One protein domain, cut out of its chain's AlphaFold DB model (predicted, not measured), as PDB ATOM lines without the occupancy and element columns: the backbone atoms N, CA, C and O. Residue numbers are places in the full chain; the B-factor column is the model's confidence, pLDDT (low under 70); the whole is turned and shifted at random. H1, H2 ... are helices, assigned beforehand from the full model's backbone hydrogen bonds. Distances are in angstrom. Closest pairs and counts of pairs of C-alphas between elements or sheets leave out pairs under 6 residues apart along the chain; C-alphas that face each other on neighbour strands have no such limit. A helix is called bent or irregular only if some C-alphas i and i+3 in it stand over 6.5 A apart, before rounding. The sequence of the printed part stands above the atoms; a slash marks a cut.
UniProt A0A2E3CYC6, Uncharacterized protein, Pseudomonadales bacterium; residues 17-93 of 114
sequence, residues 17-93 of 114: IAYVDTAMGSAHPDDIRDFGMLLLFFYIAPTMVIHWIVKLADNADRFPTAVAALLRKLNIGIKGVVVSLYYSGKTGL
ATOM      1  N   ILE A  17     210.995 268.511 257.820       90.94
ATOM      2  CA  ILE A  17     210.450 267.956 256.572       90.94
ATOM      3  C   ILE A  17     210.312 268.997 255.450       90.94
ATOM      4  O   ILE A  17     210.412 268.641 254.280       90.94
ATOM      5  N   ALA A  18     210.166 270.284 255.791       90.75
ATOM      6  CA  ALA A  18     210.139 271.383 254.822       90.75
ATOM      7  C   ALA A  18     211.433 271.500 253.986       90.75
ATOM      8  O   ALA A  18     211.441 272.169 252.958       90.75
ATOM      9  N   TYR A  19     212.515 270.839 254.409       91.81
ATOM     10  CA  TYR A  19     213.820 270.847 253.751       91.81
ATOM     11  C   TYR A  19     214.133 269.540 253.009       91.81
ATOM     12  O   TYR A  19     215.287 269.304 252.655       91.81
ATOM     13  N   VAL A  20     213.133 268.685 252.753       90.94
ATOM     14  CA  VAL A  20     213.322 267.404 252.044       90.94
ATOM     15  C   VAL A  20     214.010 267.574 250.688       90.94
ATOM     16  O   VAL A  20     214.942 266.832 250.387       90.94
ATOM     17  N   ASP A  21     213.656 268.613 249.931       90.44
ATOM     18  CA  ASP A  21     214.289 268.910 248.641       90.44
ATOM     19  C   ASP A  21     215.767 269.287 248.800       90.44
ATOM     20  O   ASP A  21     216.597 268.940 247.966       90.44
ATOM     21  N   THR A  22     216.124 269.950 249.905       88.31
ATOM     22  CA  THR A  22     217.528 270.256 250.223       88.31
ATOM     23  C   THR A  22     218.293 268.987 250.589       88.31
ATOM     24  O   THR A  22     219.410 268.798 250.114       88.31
ATOM     25  N   ALA A  23     217.698 268.095 251.389       88.00
ATOM     26  CA  ALA A  23     218.321 266.823 251.759       88.00
ATOM     27  C   ALA A  23     218.539 265.901 250.548       88.00
ATOM     28  O   ALA A  23     219.519 265.163 250.504       88.00
ATOM     29  N   MET A  24     217.652 265.974 249.554       90.19
ATOM     30  CA  MET A  24     217.756 265.225 248.302       90.19
ATOM     31  C   MET A  24     218.557 265.954 247.214       90.19
ATOM     32  O   MET A  24     218.848 265.357 246.181       90.19
ATOM     33  N   GLY A  25     218.942 267.217 247.423       88.56
ATOM     34  CA  GLY A  25     219.509 268.077 246.378       88.56
ATOM     35  C   GLY A  25     220.844 267.601 245.796       88.56
ATOM     36  O   GLY A  25     221.210 268.010 244.699       88.56
ATOM     37  N   SER A  26     221.565 266.725 246.502       85.94
ATOM     38  CA  SER A  26     222.807 266.103 246.025       85.94
ATOM     39  C   SER A  26     222.613 264.721 245.386       85.94
ATOM     40  O   SER A  26     223.595 264.112 244.965       85.94
ATOM     41  N   ALA A  27     221.389 264.185 245.366       89.31
ATOM     42  CA  ALA A  27     221.091 262.878 244.786       89.31
ATOM     43  C   ALA A  27     221.005 262.941 243.253       89.31
ATOM     44  O   ALA A  27     220.829 264.006 242.658       89.31
ATOM     45  N   HIS A  28     221.117 261.783 242.594       93.75
ATOM     46  CA  HIS A  28     220.934 261.706 241.147       93.75
ATOM     47  C   HIS A  28     219.483 262.084 240.773       93.75
ATOM     48  O   HIS A  28     218.563 261.715 241.505       93.75
ATOM     49  N   PRO A  29     219.224 262.763 239.637       93.00
ATOM     50  CA  PRO A  29     217.868 263.178 239.260       93.00
ATOM     51  C   PRO A  29     216.844 262.036 239.202       93.00
ATOM     52  O   PRO A  29     215.692 262.220 239.594       93.00
ATOM     53  N   ASP A  30     217.264 260.851 238.749       93.31
ATOM     54  CA  ASP A  30     216.399 259.665 238.765       93.31
ATOM     55  C   ASP A  30     216.053 259.224 240.194       93.31
ATOM     56  O   ASP A  30     214.898 258.905 240.454       93.31
ATOM     57  N   ASP A  31     216.997 259.295 241.138       90.50
ATOM     58  CA  ASP A  31     216.739 258.951 242.541       90.50
ATOM     59  C   ASP A  31     215.759 259.945 243.185       90.50
ATOM     60  O   ASP A  31     214.877 259.539 243.939       90.50
ATOM     61  N   ILE A  32     215.868 261.241 242.858       92.19
ATOM     62  CA  ILE A  32     214.930 262.278 243.321       92.19
ATOM     63  C   ILE A  32     213.516 261.973 242.816       92.19
ATOM     64  O   ILE A  32     212.563 261.973 243.600       92.19
ATOM     65  N   ARG A  33     213.373 261.683 241.515       93.25
ATOM     66  CA  ARG A  33     212.081 261.339 240.910       93.25
ATOM     67  C   ARG A  33     211.498 260.080 241.544       93.25
ATOM     68  O   ARG A  33     210.340 260.087 241.958       93.25
ATOM     69  N   ASP A  34     212.278 259.010 241.614       91.69
ATOM     70  CA  ASP A  34     211.807 257.702 242.061       91.69
ATOM     71  C   ASP A  34     211.460 257.723 243.562       91.69
ATOM     72  O   ASP A  34     210.448 257.151 243.979       91.69
ATOM     73  N   PHE A  35     212.221 258.467 244.373       90.69
ATOM     74  CA  PHE A  35     211.876 258.724 245.770       90.69
ATOM     75  C   PHE A  35     210.604 259.574 245.901       90.69
ATOM     76  O   PHE A  35     209.734 259.255 246.709       90.69
ATOM     77  N   GLY A  36     210.430 260.602 245.066       92.00
ATOM     78  CA  GLY A  36     209.189 261.378 244.999       92.00
ATOM     79  C   GLY A  36     207.967 260.513 244.669       92.00
ATOM     80  O   GLY A  36     206.922 260.647 245.303       92.00
ATOM     81  N   MET A  37     208.110 259.558 243.745       93.56
ATOM     82  CA  MET A  37     207.058 258.588 243.419       93.56
ATOM     83  C   MET A  37     206.736 257.661 244.598       93.56
ATOM     84  O   MET A  37     205.563 257.376 244.850       93.56
ATOM     85  N   LEU A  38     207.749 257.221 245.349       91.62
ATOM     86  CA  LEU A  38     207.555 256.446 246.577       91.62
ATOM     87  C   LEU A  38     206.776 257.245 247.634       91.62
ATOM     88  O   LEU A  38     205.840 256.716 248.234       91.62
ATOM     89  N   LEU A  39     207.129 258.514 247.847       91.62
ATOM     90  CA  LEU A  39     206.427 259.392 248.786       91.62
ATOM     91  C   LEU A  39     204.988 259.663 248.347       91.62
ATOM     92  O   LEU A  39     204.078 259.614 249.174       91.62
ATOM     93  N   LEU A  40     204.764 259.886 247.051       94.00
ATOM     94  CA  LEU A  40     203.426 260.039 246.487       94.00
ATOM     95  C   LEU A  40     202.586 258.775 246.704       94.00
ATOM     96  O   LEU A  40     201.419 258.863 247.081       94.00
ATOM     97  N   PHE A  41     203.182 257.596 246.522       94.25
ATOM     98  CA  PHE A  41     202.528 256.331 246.835       94.25
ATOM     99  C   PHE A  41     202.183 256.227 248.330       94.25
ATOM    100  O   PHE A  41     201.057 255.876 248.669       94.25
ATOM    101  N   PHE A  42     203.102 256.578 249.235       93.00
ATOM    102  CA  PHE A  42     202.821 256.589 250.676       93.00
ATOM    103  C   PHE A  42     201.752 257.602 251.081       93.00
ATOM    104  O   PHE A  42     201.002 257.329 252.012       93.00
ATOM    105  N   TYR A  43     201.635 258.728 250.381       93.00
ATOM    106  CA  TYR A  43     200.596 259.720 250.645       93.00
ATOM    107  C   TYR A  43     199.181 259.162 250.419       93.00
ATOM    108  O   TYR A  43     198.271 259.458 251.190       93.00
ATOM    109  N   ILE A  44     198.998 258.329 249.390       96.12
ATOM    110  CA  ILE A  44     197.694 257.736 249.052       96.12
ATOM    111  C   ILE A  44     197.465 256.357 249.687       96.12
ATOM    112  O   ILE A  44     196.333 255.876 249.735       96.12
ATOM    113  N   ALA A  45     198.525 255.687 250.141       94.94
ATOM    114  CA  ALA A  45     198.440 254.340 250.685       94.94
ATOM    115  C   ALA A  45     197.855 254.327 252.112       94.94
ATOM    116  O   ALA A  45     198.194 255.173 252.939       94.94
ATOM    117  N   PRO A  46     197.045 253.313 252.473       95.06
ATOM    118  CA  PRO A  46     196.652 253.098 253.861       95.06
ATOM    119  C   PRO A  46     197.878 252.880 254.755       95.06
ATOM    120  O   PRO A  46     198.809 252.166 254.376       95.06
ATOM    121  N   THR A  47     197.845 253.381 255.992       93.44
ATOM    122  CA  THR A  47     198.953 253.251 256.961       93.44
ATOM    123  C   THR A  47     199.416 251.804 257.162       93.44
ATOM    124  O   THR A  47     200.600 251.551 257.379       93.44
ATOM    125  N   MET A  48     198.503 250.832 257.045       95.44
ATOM    126  CA  MET A  48     198.834 249.408 257.114       95.44
ATOM    127  C   MET A  48     199.823 248.988 256.016       95.44
ATOM    128  O   MET A  48     200.763 248.249 256.293       95.44
ATOM    129  N   VAL A  49     199.647 249.477 254.784       94.56
ATOM    130  CA  VAL A  49     200.518 249.159 253.641       94.56
ATOM    131  C   VAL A  49     201.913 249.743 253.847       94.56
ATOM    132  O   VAL A  49     202.903 249.046 253.645       94.56
ATOM    133  N   ILE A  50     201.992 250.988 254.324       93.00
ATOM    134  CA  ILE A  50     203.266 251.648 254.640       93.00
ATOM    135  C   ILE A  50     204.024 250.838 255.698       93.00
ATOM    136  O   ILE A  50     205.196 250.514 255.510       93.00
ATOM    137  N   HIS A  51     203.336 250.423 256.768       93.06
ATOM    138  CA  HIS A  51     203.919 249.562 257.799       93.06
ATOM    139  C   HIS A  51     204.467 248.253 257.229       93.06
ATOM    140  O   HIS A  51     205.562 247.837 257.606       93.06
ATOM    141  N   TRP A  52     203.737 247.602 256.322       94.19
ATOM    142  CA  TRP A  52     204.201 246.373 255.681       94.19
ATOM    143  C   TRP A  52     205.452 246.590 254.839       94.19
ATOM    144  O   TRP A  52     206.383 245.798 254.947       94.19
ATOM    145  N   ILE A  53     205.499 247.660 254.048       91.81
ATOM    146  CA  ILE A  53     206.651 247.979 253.198       91.81
ATOM    147  C   ILE A  53     207.889 248.257 254.047       91.81
ATOM    148  O   ILE A  53     208.946 247.682 253.791       91.81
ATOM    149  N   VAL A  54     207.756 249.075 255.093       91.69
ATOM    150  CA  VAL A  54     208.862 249.368 256.016       91.69
ATOM    151  C   VAL A  54     209.318 248.093 256.726       91.69
ATOM    152  O   VAL A  54     210.508 247.789 256.752       91.69
ATOM    153  N   LYS A  55     208.381 247.274 257.215       93.44
ATOM    154  CA  LYS A  55     208.697 245.993 257.859       93.44
ATOM    155  C   LYS A  55     209.409 245.027 256.911       93.44
ATOM    156  O   LYS A  55     210.312 244.311 257.339       93.44
ATOM    157  N   LEU A  56     209.019 244.997 255.639       93.31
ATOM    158  CA  LEU A  56     209.666 244.197 254.604       93.31
ATOM    159  C   LEU A  56     211.105 244.673 254.368       93.31
ATOM    160  O   LEU A  56     212.026 243.860 254.356       93.31
ATOM    161  N   ALA A  57     211.294 245.989 254.252       91.88
ATOM    162  CA  ALA A  57     212.597 246.625 254.083       91.88
ATOM    163  C   ALA A  57     213.537 246.373 255.279       91.88
ATOM    164  O   ALA A  57     214.731 246.137 255.092       91.88
ATOM    165  N   ASP A  58     213.000 246.349 256.502       92.38
ATOM    166  CA  ASP A  58     213.745 246.022 257.725       92.38
ATOM    167  C   ASP A  58     214.104 244.542 257.860       92.38
ATOM    168  O   ASP A  58     215.056 244.198 258.553       92.38
ATOM    169  N   ASN A  59     213.372 243.654 257.187       93.44
ATOM    170  CA  ASN A  59     213.605 242.210 257.222       93.44
ATOM    171  C   ASN A  59     214.151 241.687 255.884       93.44
ATOM    172  O   ASN A  59     213.910 240.532 255.526       93.44
ATOM    173  N   ALA A  60     214.886 242.527 255.147       91.75
ATOM    174  CA  ALA A  60     215.406 242.224 253.815       91.75
ATOM    175  C   ALA A  60     216.222 240.920 253.754       91.75
ATOM    176  O   ALA A  60     216.130 240.195 252.765       91.75
ATOM    177  N   ASP A  61     216.953 240.581 254.820       90.81
ATOM    178  CA  ASP A  61     217.802 239.381 254.895       90.81
ATOM    179  C   ASP A  61     217.015 238.061 254.854       90.81
ATOM    180  O   ASP A  61     217.587 236.998 254.632       90.81
ATOM    181  N   ARG A  62     215.689 238.110 255.039       93.38
ATOM    182  CA  ARG A  62     214.810 236.936 254.916       93.38
ATOM    183  C   ARG A  62     214.443 236.604 253.467       93.38
ATOM    184  O   ARG A  62     213.767 235.604 253.236       93.38
ATOM    185  N   PHE A  63     214.841 237.436 252.505       92.50
ATOM    186  CA  PHE A  63     214.488 237.292 251.094       92.50
ATOM    187  C   PHE A  63     215.664 236.790 250.249       92.50
ATOM    188  O   PHE A  63     216.824 236.979 250.616       92.50
ATOM    189  N   PRO A  64     215.394 236.195 249.073       93.00
ATOM    190  CA  PRO A  64     216.435 235.871 248.104       93.00
ATOM    191  C   PRO A  64     217.260 237.104 247.716       93.00
ATOM    192  O   PRO A  64     216.739 238.220 247.653       93.00
ATOM    193  N   THR A  65     218.532 236.894 247.378       92.00
ATOM    194  CA  THR A  65     219.557 237.940 247.212       92.00
ATOM    195  C   THR A  65     219.127 239.136 246.356       92.00
ATOM    196  O   THR A  65     219.396 240.280 246.723       92.00
ATOM    197  N   ALA A  66     218.436 238.899 245.236       90.62
ATOM    198  CA  ALA A  66     217.986 239.965 244.340       90.62
ATOM    199  C   ALA A  66     216.934 240.880 244.996       90.62
ATOM    200  O   ALA A  66     217.041 242.103 244.933       90.62
ATOM    201  N   VAL A  67     215.953 240.291 245.683       91.75
ATOM    202  CA  VAL A  67     214.897 241.031 246.391       91.75
ATOM    203  C   VAL A  67     215.470 241.700 247.638       91.75
ATOM    204  O   VAL A  67     215.211 242.875 247.882       91.75
ATOM    205  N   ALA A  68     216.326 240.994 248.380       92.19
ATOM    206  CA  ALA A  68     217.018 241.532 249.547       92.19
ATOM    207  C   ALA A  68     217.854 242.777 249.206       92.19
ATOM    208  O   ALA A  68     217.920 243.720 249.990       92.19
ATOM    209  N   ALA A  69     218.493 242.822 248.031       91.56
ATOM    210  CA  ALA A  69     219.234 244.000 247.583       91.56
ATOM    211  C   ALA A  69     218.320 245.221 247.375       91.56
ATOM    212  O   ALA A  69     218.662 246.316 247.821       91.56
ATOM    213  N   LEU A  70     217.153 245.041 246.749       90.56
ATOM    214  CA  LEU A  70     216.183 246.123 246.541       90.56
ATOM    215  C   LEU A  70     215.588 246.617 247.863       90.56
ATOM    216  O   LEU A  70     215.522 247.820 248.099       90.56
ATOM    217  N   LEU A  71     215.227 245.695 248.756       92.50
ATOM    218  CA  LEU A  71     214.697 246.024 250.080       92.50
ATOM    219  C   LEU A  71     215.714 246.777 250.943       92.50
ATOM    220  O   LEU A  71     215.350 247.739 251.615       92.50
ATOM    221  N   ARG A  72     217.000 246.409 250.876       91.69
ATOM    222  CA  ARG A  72     218.072 247.156 251.554       91.69
ATOM    223  C   ARG A  72     218.249 248.557 250.983       91.69
ATOM    224  O   ARG A  72     218.392 249.494 251.761       91.69
ATOM    225  N   LYS A  73     218.202 248.721 249.655       90.06
ATOM    226  CA  LYS A  73     218.249 250.051 249.020       90.06
ATOM    227  C   LYS A  73     217.091 250.929 249.489       90.06
ATOM    228  O   LYS A  73     217.324 252.062 249.890       90.06
ATOM    229  N   LEU A  74     215.875 250.382 249.509       91.69
ATOM    230  CA  LEU A  74     214.695 251.077 250.023       91.69
ATOM    231  C   LEU A  74     214.874 251.482 251.494       91.69
ATOM    232  O   LEU A  74     214.602 252.625 251.852       91.69
ATOM    233  N   ASN A  75     215.377 250.570 252.333       91.75
ATOM    234  CA  ASN A  75     215.607 250.835 253.751       91.75
ATOM    235  C   ASN A  75     216.633 251.961 253.965       91.75
ATOM    236  O   ASN A  75     216.384 252.897 254.722       91.75
ATOM    237  N   ILE A  76     217.765 251.896 253.256       90.62
ATOM    238  CA  ILE A  76     218.819 252.917 253.312       90.62
ATOM    239  C   ILE A  76     218.297 254.260 252.797       90.62
ATOM    240  O   ILE A  76     218.573 255.276 253.420       90.62
ATOM    241  N   GLY A  77     217.515 254.276 251.714       90.00
ATOM    242  CA  GLY A  77     216.934 255.504 251.169       90.00
ATOM    243  C   GLY A  77     215.994 256.191 252.159       90.00
ATOM    244  O   GLY A  77     216.195 257.356 252.492       90.00
ATOM    245  N   ILE A  78     215.013 255.459 252.700       90.81
ATOM    246  CA  ILE A  78     214.049 256.014 253.665       90.81
ATOM    247  C   ILE A  78     214.770 256.503 254.928       90.81
ATOM    248  O   ILE A  78     214.582 257.647 255.340       90.81
ATOM    249  N   LYS A  79     215.615 255.662 255.542       90.88
ATOM    250  CA  LYS A  79     216.328 256.035 256.773       90.88
ATOM    251  C   LYS A  79     217.330 257.156 256.534       90.88
ATOM    252  O   LYS A  79     217.425 258.044 257.370       90.88
ATOM    253  N   GLY A  80     218.039 257.134 255.409       90.56
ATOM    254  CA  GLY A  80     219.009 258.158 255.037       90.56
ATOM    255  C   GLY A  80     218.367 259.536 254.998       90.56
ATOM    256  O   GLY A  80     218.807 260.425 255.716       90.56
ATOM    257  N   VAL A  81     217.260 259.689 254.266       91.44
ATOM    258  CA  VAL A  81     216.549 260.975 254.172       91.44
ATOM    259  C   VAL A  81     216.041 261.438 255.535       91.44
ATOM    260  O   VAL A  81     216.246 262.592 255.909       91.44
ATOM    261  N   VAL A  82     215.417 260.546 256.310       91.31
ATOM    262  CA  VAL A  82     214.888 260.888 257.639       91.31
ATOM    263  C   VAL A  82     216.015 261.316 258.588       91.31
ATOM    264  O   VAL A  82     215.896 262.349 259.242       91.31
ATOM    265  N   VAL A  83     217.127 260.580 258.638       91.56
ATOM    266  CA  VAL A  83     218.268 260.891 259.515       91.56
ATOM    267  C   VAL A  83     218.965 262.181 259.088       91.56
ATOM    268  O   VAL A  83     219.251 263.021 259.941       91.56
ATOM    269  N   SER A  84     219.194 262.365 257.785       91.62
ATOM    270  CA  SER A  84     219.794 263.580 257.235       91.62
ATOM    271  C   SER A  84     218.961 264.811 257.554       91.62
ATOM    272  O   SER A  84     219.519 265.824 257.961       91.62
ATOM    273  N   LEU A  85     217.635 264.731 257.422       92.31
ATOM    274  CA  LEU A  85     216.750 265.836 257.783       92.31
ATOM    275  C   LEU A  85     216.778 266.114 259.282       92.31
ATOM    276  O   LEU A  85     216.907 267.268 259.685       92.31
ATOM    277  N   TYR A  86     216.691 265.067 260.097       92.81
ATOM    278  CA  TYR A  86     216.582 265.211 261.540       92.81
ATOM    279  C   TYR A  86     217.822 265.863 262.168       92.81
ATOM    280  O   TYR A  86     217.693 266.775 262.978       92.81
ATOM    281  N   TYR A  87     219.021 265.469 261.738       91.25
ATOM    282  CA  TYR A  87     220.284 266.043 262.220       91.25
ATOM    283  C   TYR A  87     220.818 267.195 261.351       91.25
ATOM    284  O   TYR A  87     221.959 267.613 261.516       91.25
ATOM    285  N   SER A  88     220.008 267.745 260.438       90.12
ATOM    286  CA  SER A  88     220.431 268.860 259.573       90.12
ATOM    287  C   SER A  88     220.581 270.202 260.301       90.12
ATOM    288  O   SER A  88     221.114 271.152 259.727       90.12
ATOM    289  N   GLY A  89     220.036 270.323 261.516       87.25
ATOM    290  CA  GLY A  89     219.896 271.602 262.221       87.25
ATOM    291  C   GLY A  89     218.867 272.553 261.595       87.25
ATOM    292  O   GLY A  89     218.748 273.697 262.022       87.25
ATOM    293  N   LYS A  90     218.120 272.119 260.569       87.75
ATOM    294  CA  LYS A  90     217.042 272.906 259.958       87.75
ATOM    295  C   LYS A  90     215.727 272.663 260.696       87.75
ATOM    296  O   LYS A  90     215.330 271.514 260.883       87.75
ATOM    297  N   THR A  91     215.021 273.734 261.043       88.94
ATOM    298  CA  THR A  91     213.703 273.683 261.690       88.94
ATOM    299  C   THR A  91     212.653 274.450 260.895       88.94
ATOM    300  O   THR A  91     212.974 275.330 260.096       88.94
ATOM    301  N   GLY A  92     211.381 274.099 261.088       83.94
ATOM    302  CA  GLY A  92     210.265 274.838 260.492       83.94
ATOM    303  C   GLY A  92     210.128 276.266 261.044       83.94
ATOM    304  O   GLY A  92     210.666 276.606 262.098       83.94
ATOM    305  N   LEU A  93     209.367 277.115 260.344       76.62
ATOM    306  CA  LEU A  93     209.090 278.490 260.781       76.62
ATOM    307  C   LEU A  93     208.455 278.505 262.181       76.62
ATOM    308  O   LEU A  93     207.409 277.901 262.398       76.62
TER     309      LEU A  93
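AT A GLANCE: This is residues 17 to 93 of the 114 residues of an uncharacterized protein of Pseudomonadales bacterium (UniProt A0A2E3CYC6). One long helix, H4, runs along the longest axis as a bar, and the three helices before it make a loose frame to one side of it. H2 and H3 form a V with its tip at residues 45 and 46; H3 comes back onto the first half of H4 with its last residues, while the short H1 packs steeply on H4 near that helix's last residues, and H2 spans from the H1 end to the tip without touching a helix. The printed part has 77 residues with four named helices in the order H1, H2, H3, H4 and no named strand, and its class is all helix. It is only just compact, close to loose, with a radius of gyration of the C-alphas of 13.5 A. Its outline is elongated, 43 by 27 by 22 A, and residues 87 to 93 run on beyond H4 as a tail.

IN THESE COORDINATES: The printed part begins with H1, residues 17 to 24, from C-alpha 17 at (210.450, 267.956, 256.572) to C-alpha 24, 11.4 A away. H1 is irregular: C-alphas 18 and 21 are 7.8 A apart, where about 5 A is the distance in a regular helix. After a tight link of four residues comes H2, residues 29 to 44, 23.1 A from first to last C-alpha, with C-alpha 44 at (197.694, 257.736, 249.052). A tight link of two residues leads to H3, residues 47 to 58, 16.5 A long. A short link of six residues, 59 to 64, then leads to H4, residues 65 to 86. H4 is the longest helix, with 22 residues and 30.9 A between its first and last C-alphas, and ends with C-alpha 86 at (216.582, 265.211, 261.540).

HOW THE PARTS SIT: H1 touches H4, the closest C-alphas being those of Ala 23 and Leu 85, 6.3 A apart. H4 touches H1 with residues 81 to 85 alone. The two helices run opposite ways at a steep tilt of 56 degrees. H1 and H2 are close but not clearly touching, with the C-alphas of Met 24 and Ile 32 closest at 6.4 A, and they run opposite ways at a shallow tilt of 29 degrees. H2 and H3 are also close but not clearly touching; their closest C-alphas, those of Phe 42 and Ile 50, are 6.4 A apart, and they run opposite ways at a steep tilt of 43 degrees. H2 and H4 are near each other, with 8 pairs of C-alphas within 10 A and no pair within 8 A. H3 touches H4 with residues 54 to 58 alone, meeting residues 71 to 75 alone of H4. Their closest C-alphas are those of Ala 57 and Leu 71, 4.6 A apart. H3 and H4 run opposite ways at a steep tilt of 69 degrees, only just short of about perpendicular. H1 and H3 are apart. In H2, H3 and H4 every O i to N i+4 pair is within hydrogen-bond range, while in H1 2 of 4 such pairs are, beside 3 of 5 O i to N i+3 pairs.

THE WHOLE: The two C-alphas farthest apart are those of Pro 64 and Leu 93, 45.1 A, whereas the first and last printed C-alphas, of Ile 17 and Leu 93, are 11.4 A apart. Residues 25 to 30 and residues 43 to 49, of which 47 to 49 belong to H3, stand free; without them the body spans 44 by 21 by 20 A. The printed part has no cut and no long link between its helices. The mean pLDDT of the printed part is 91.5, and no printed residue is under 70.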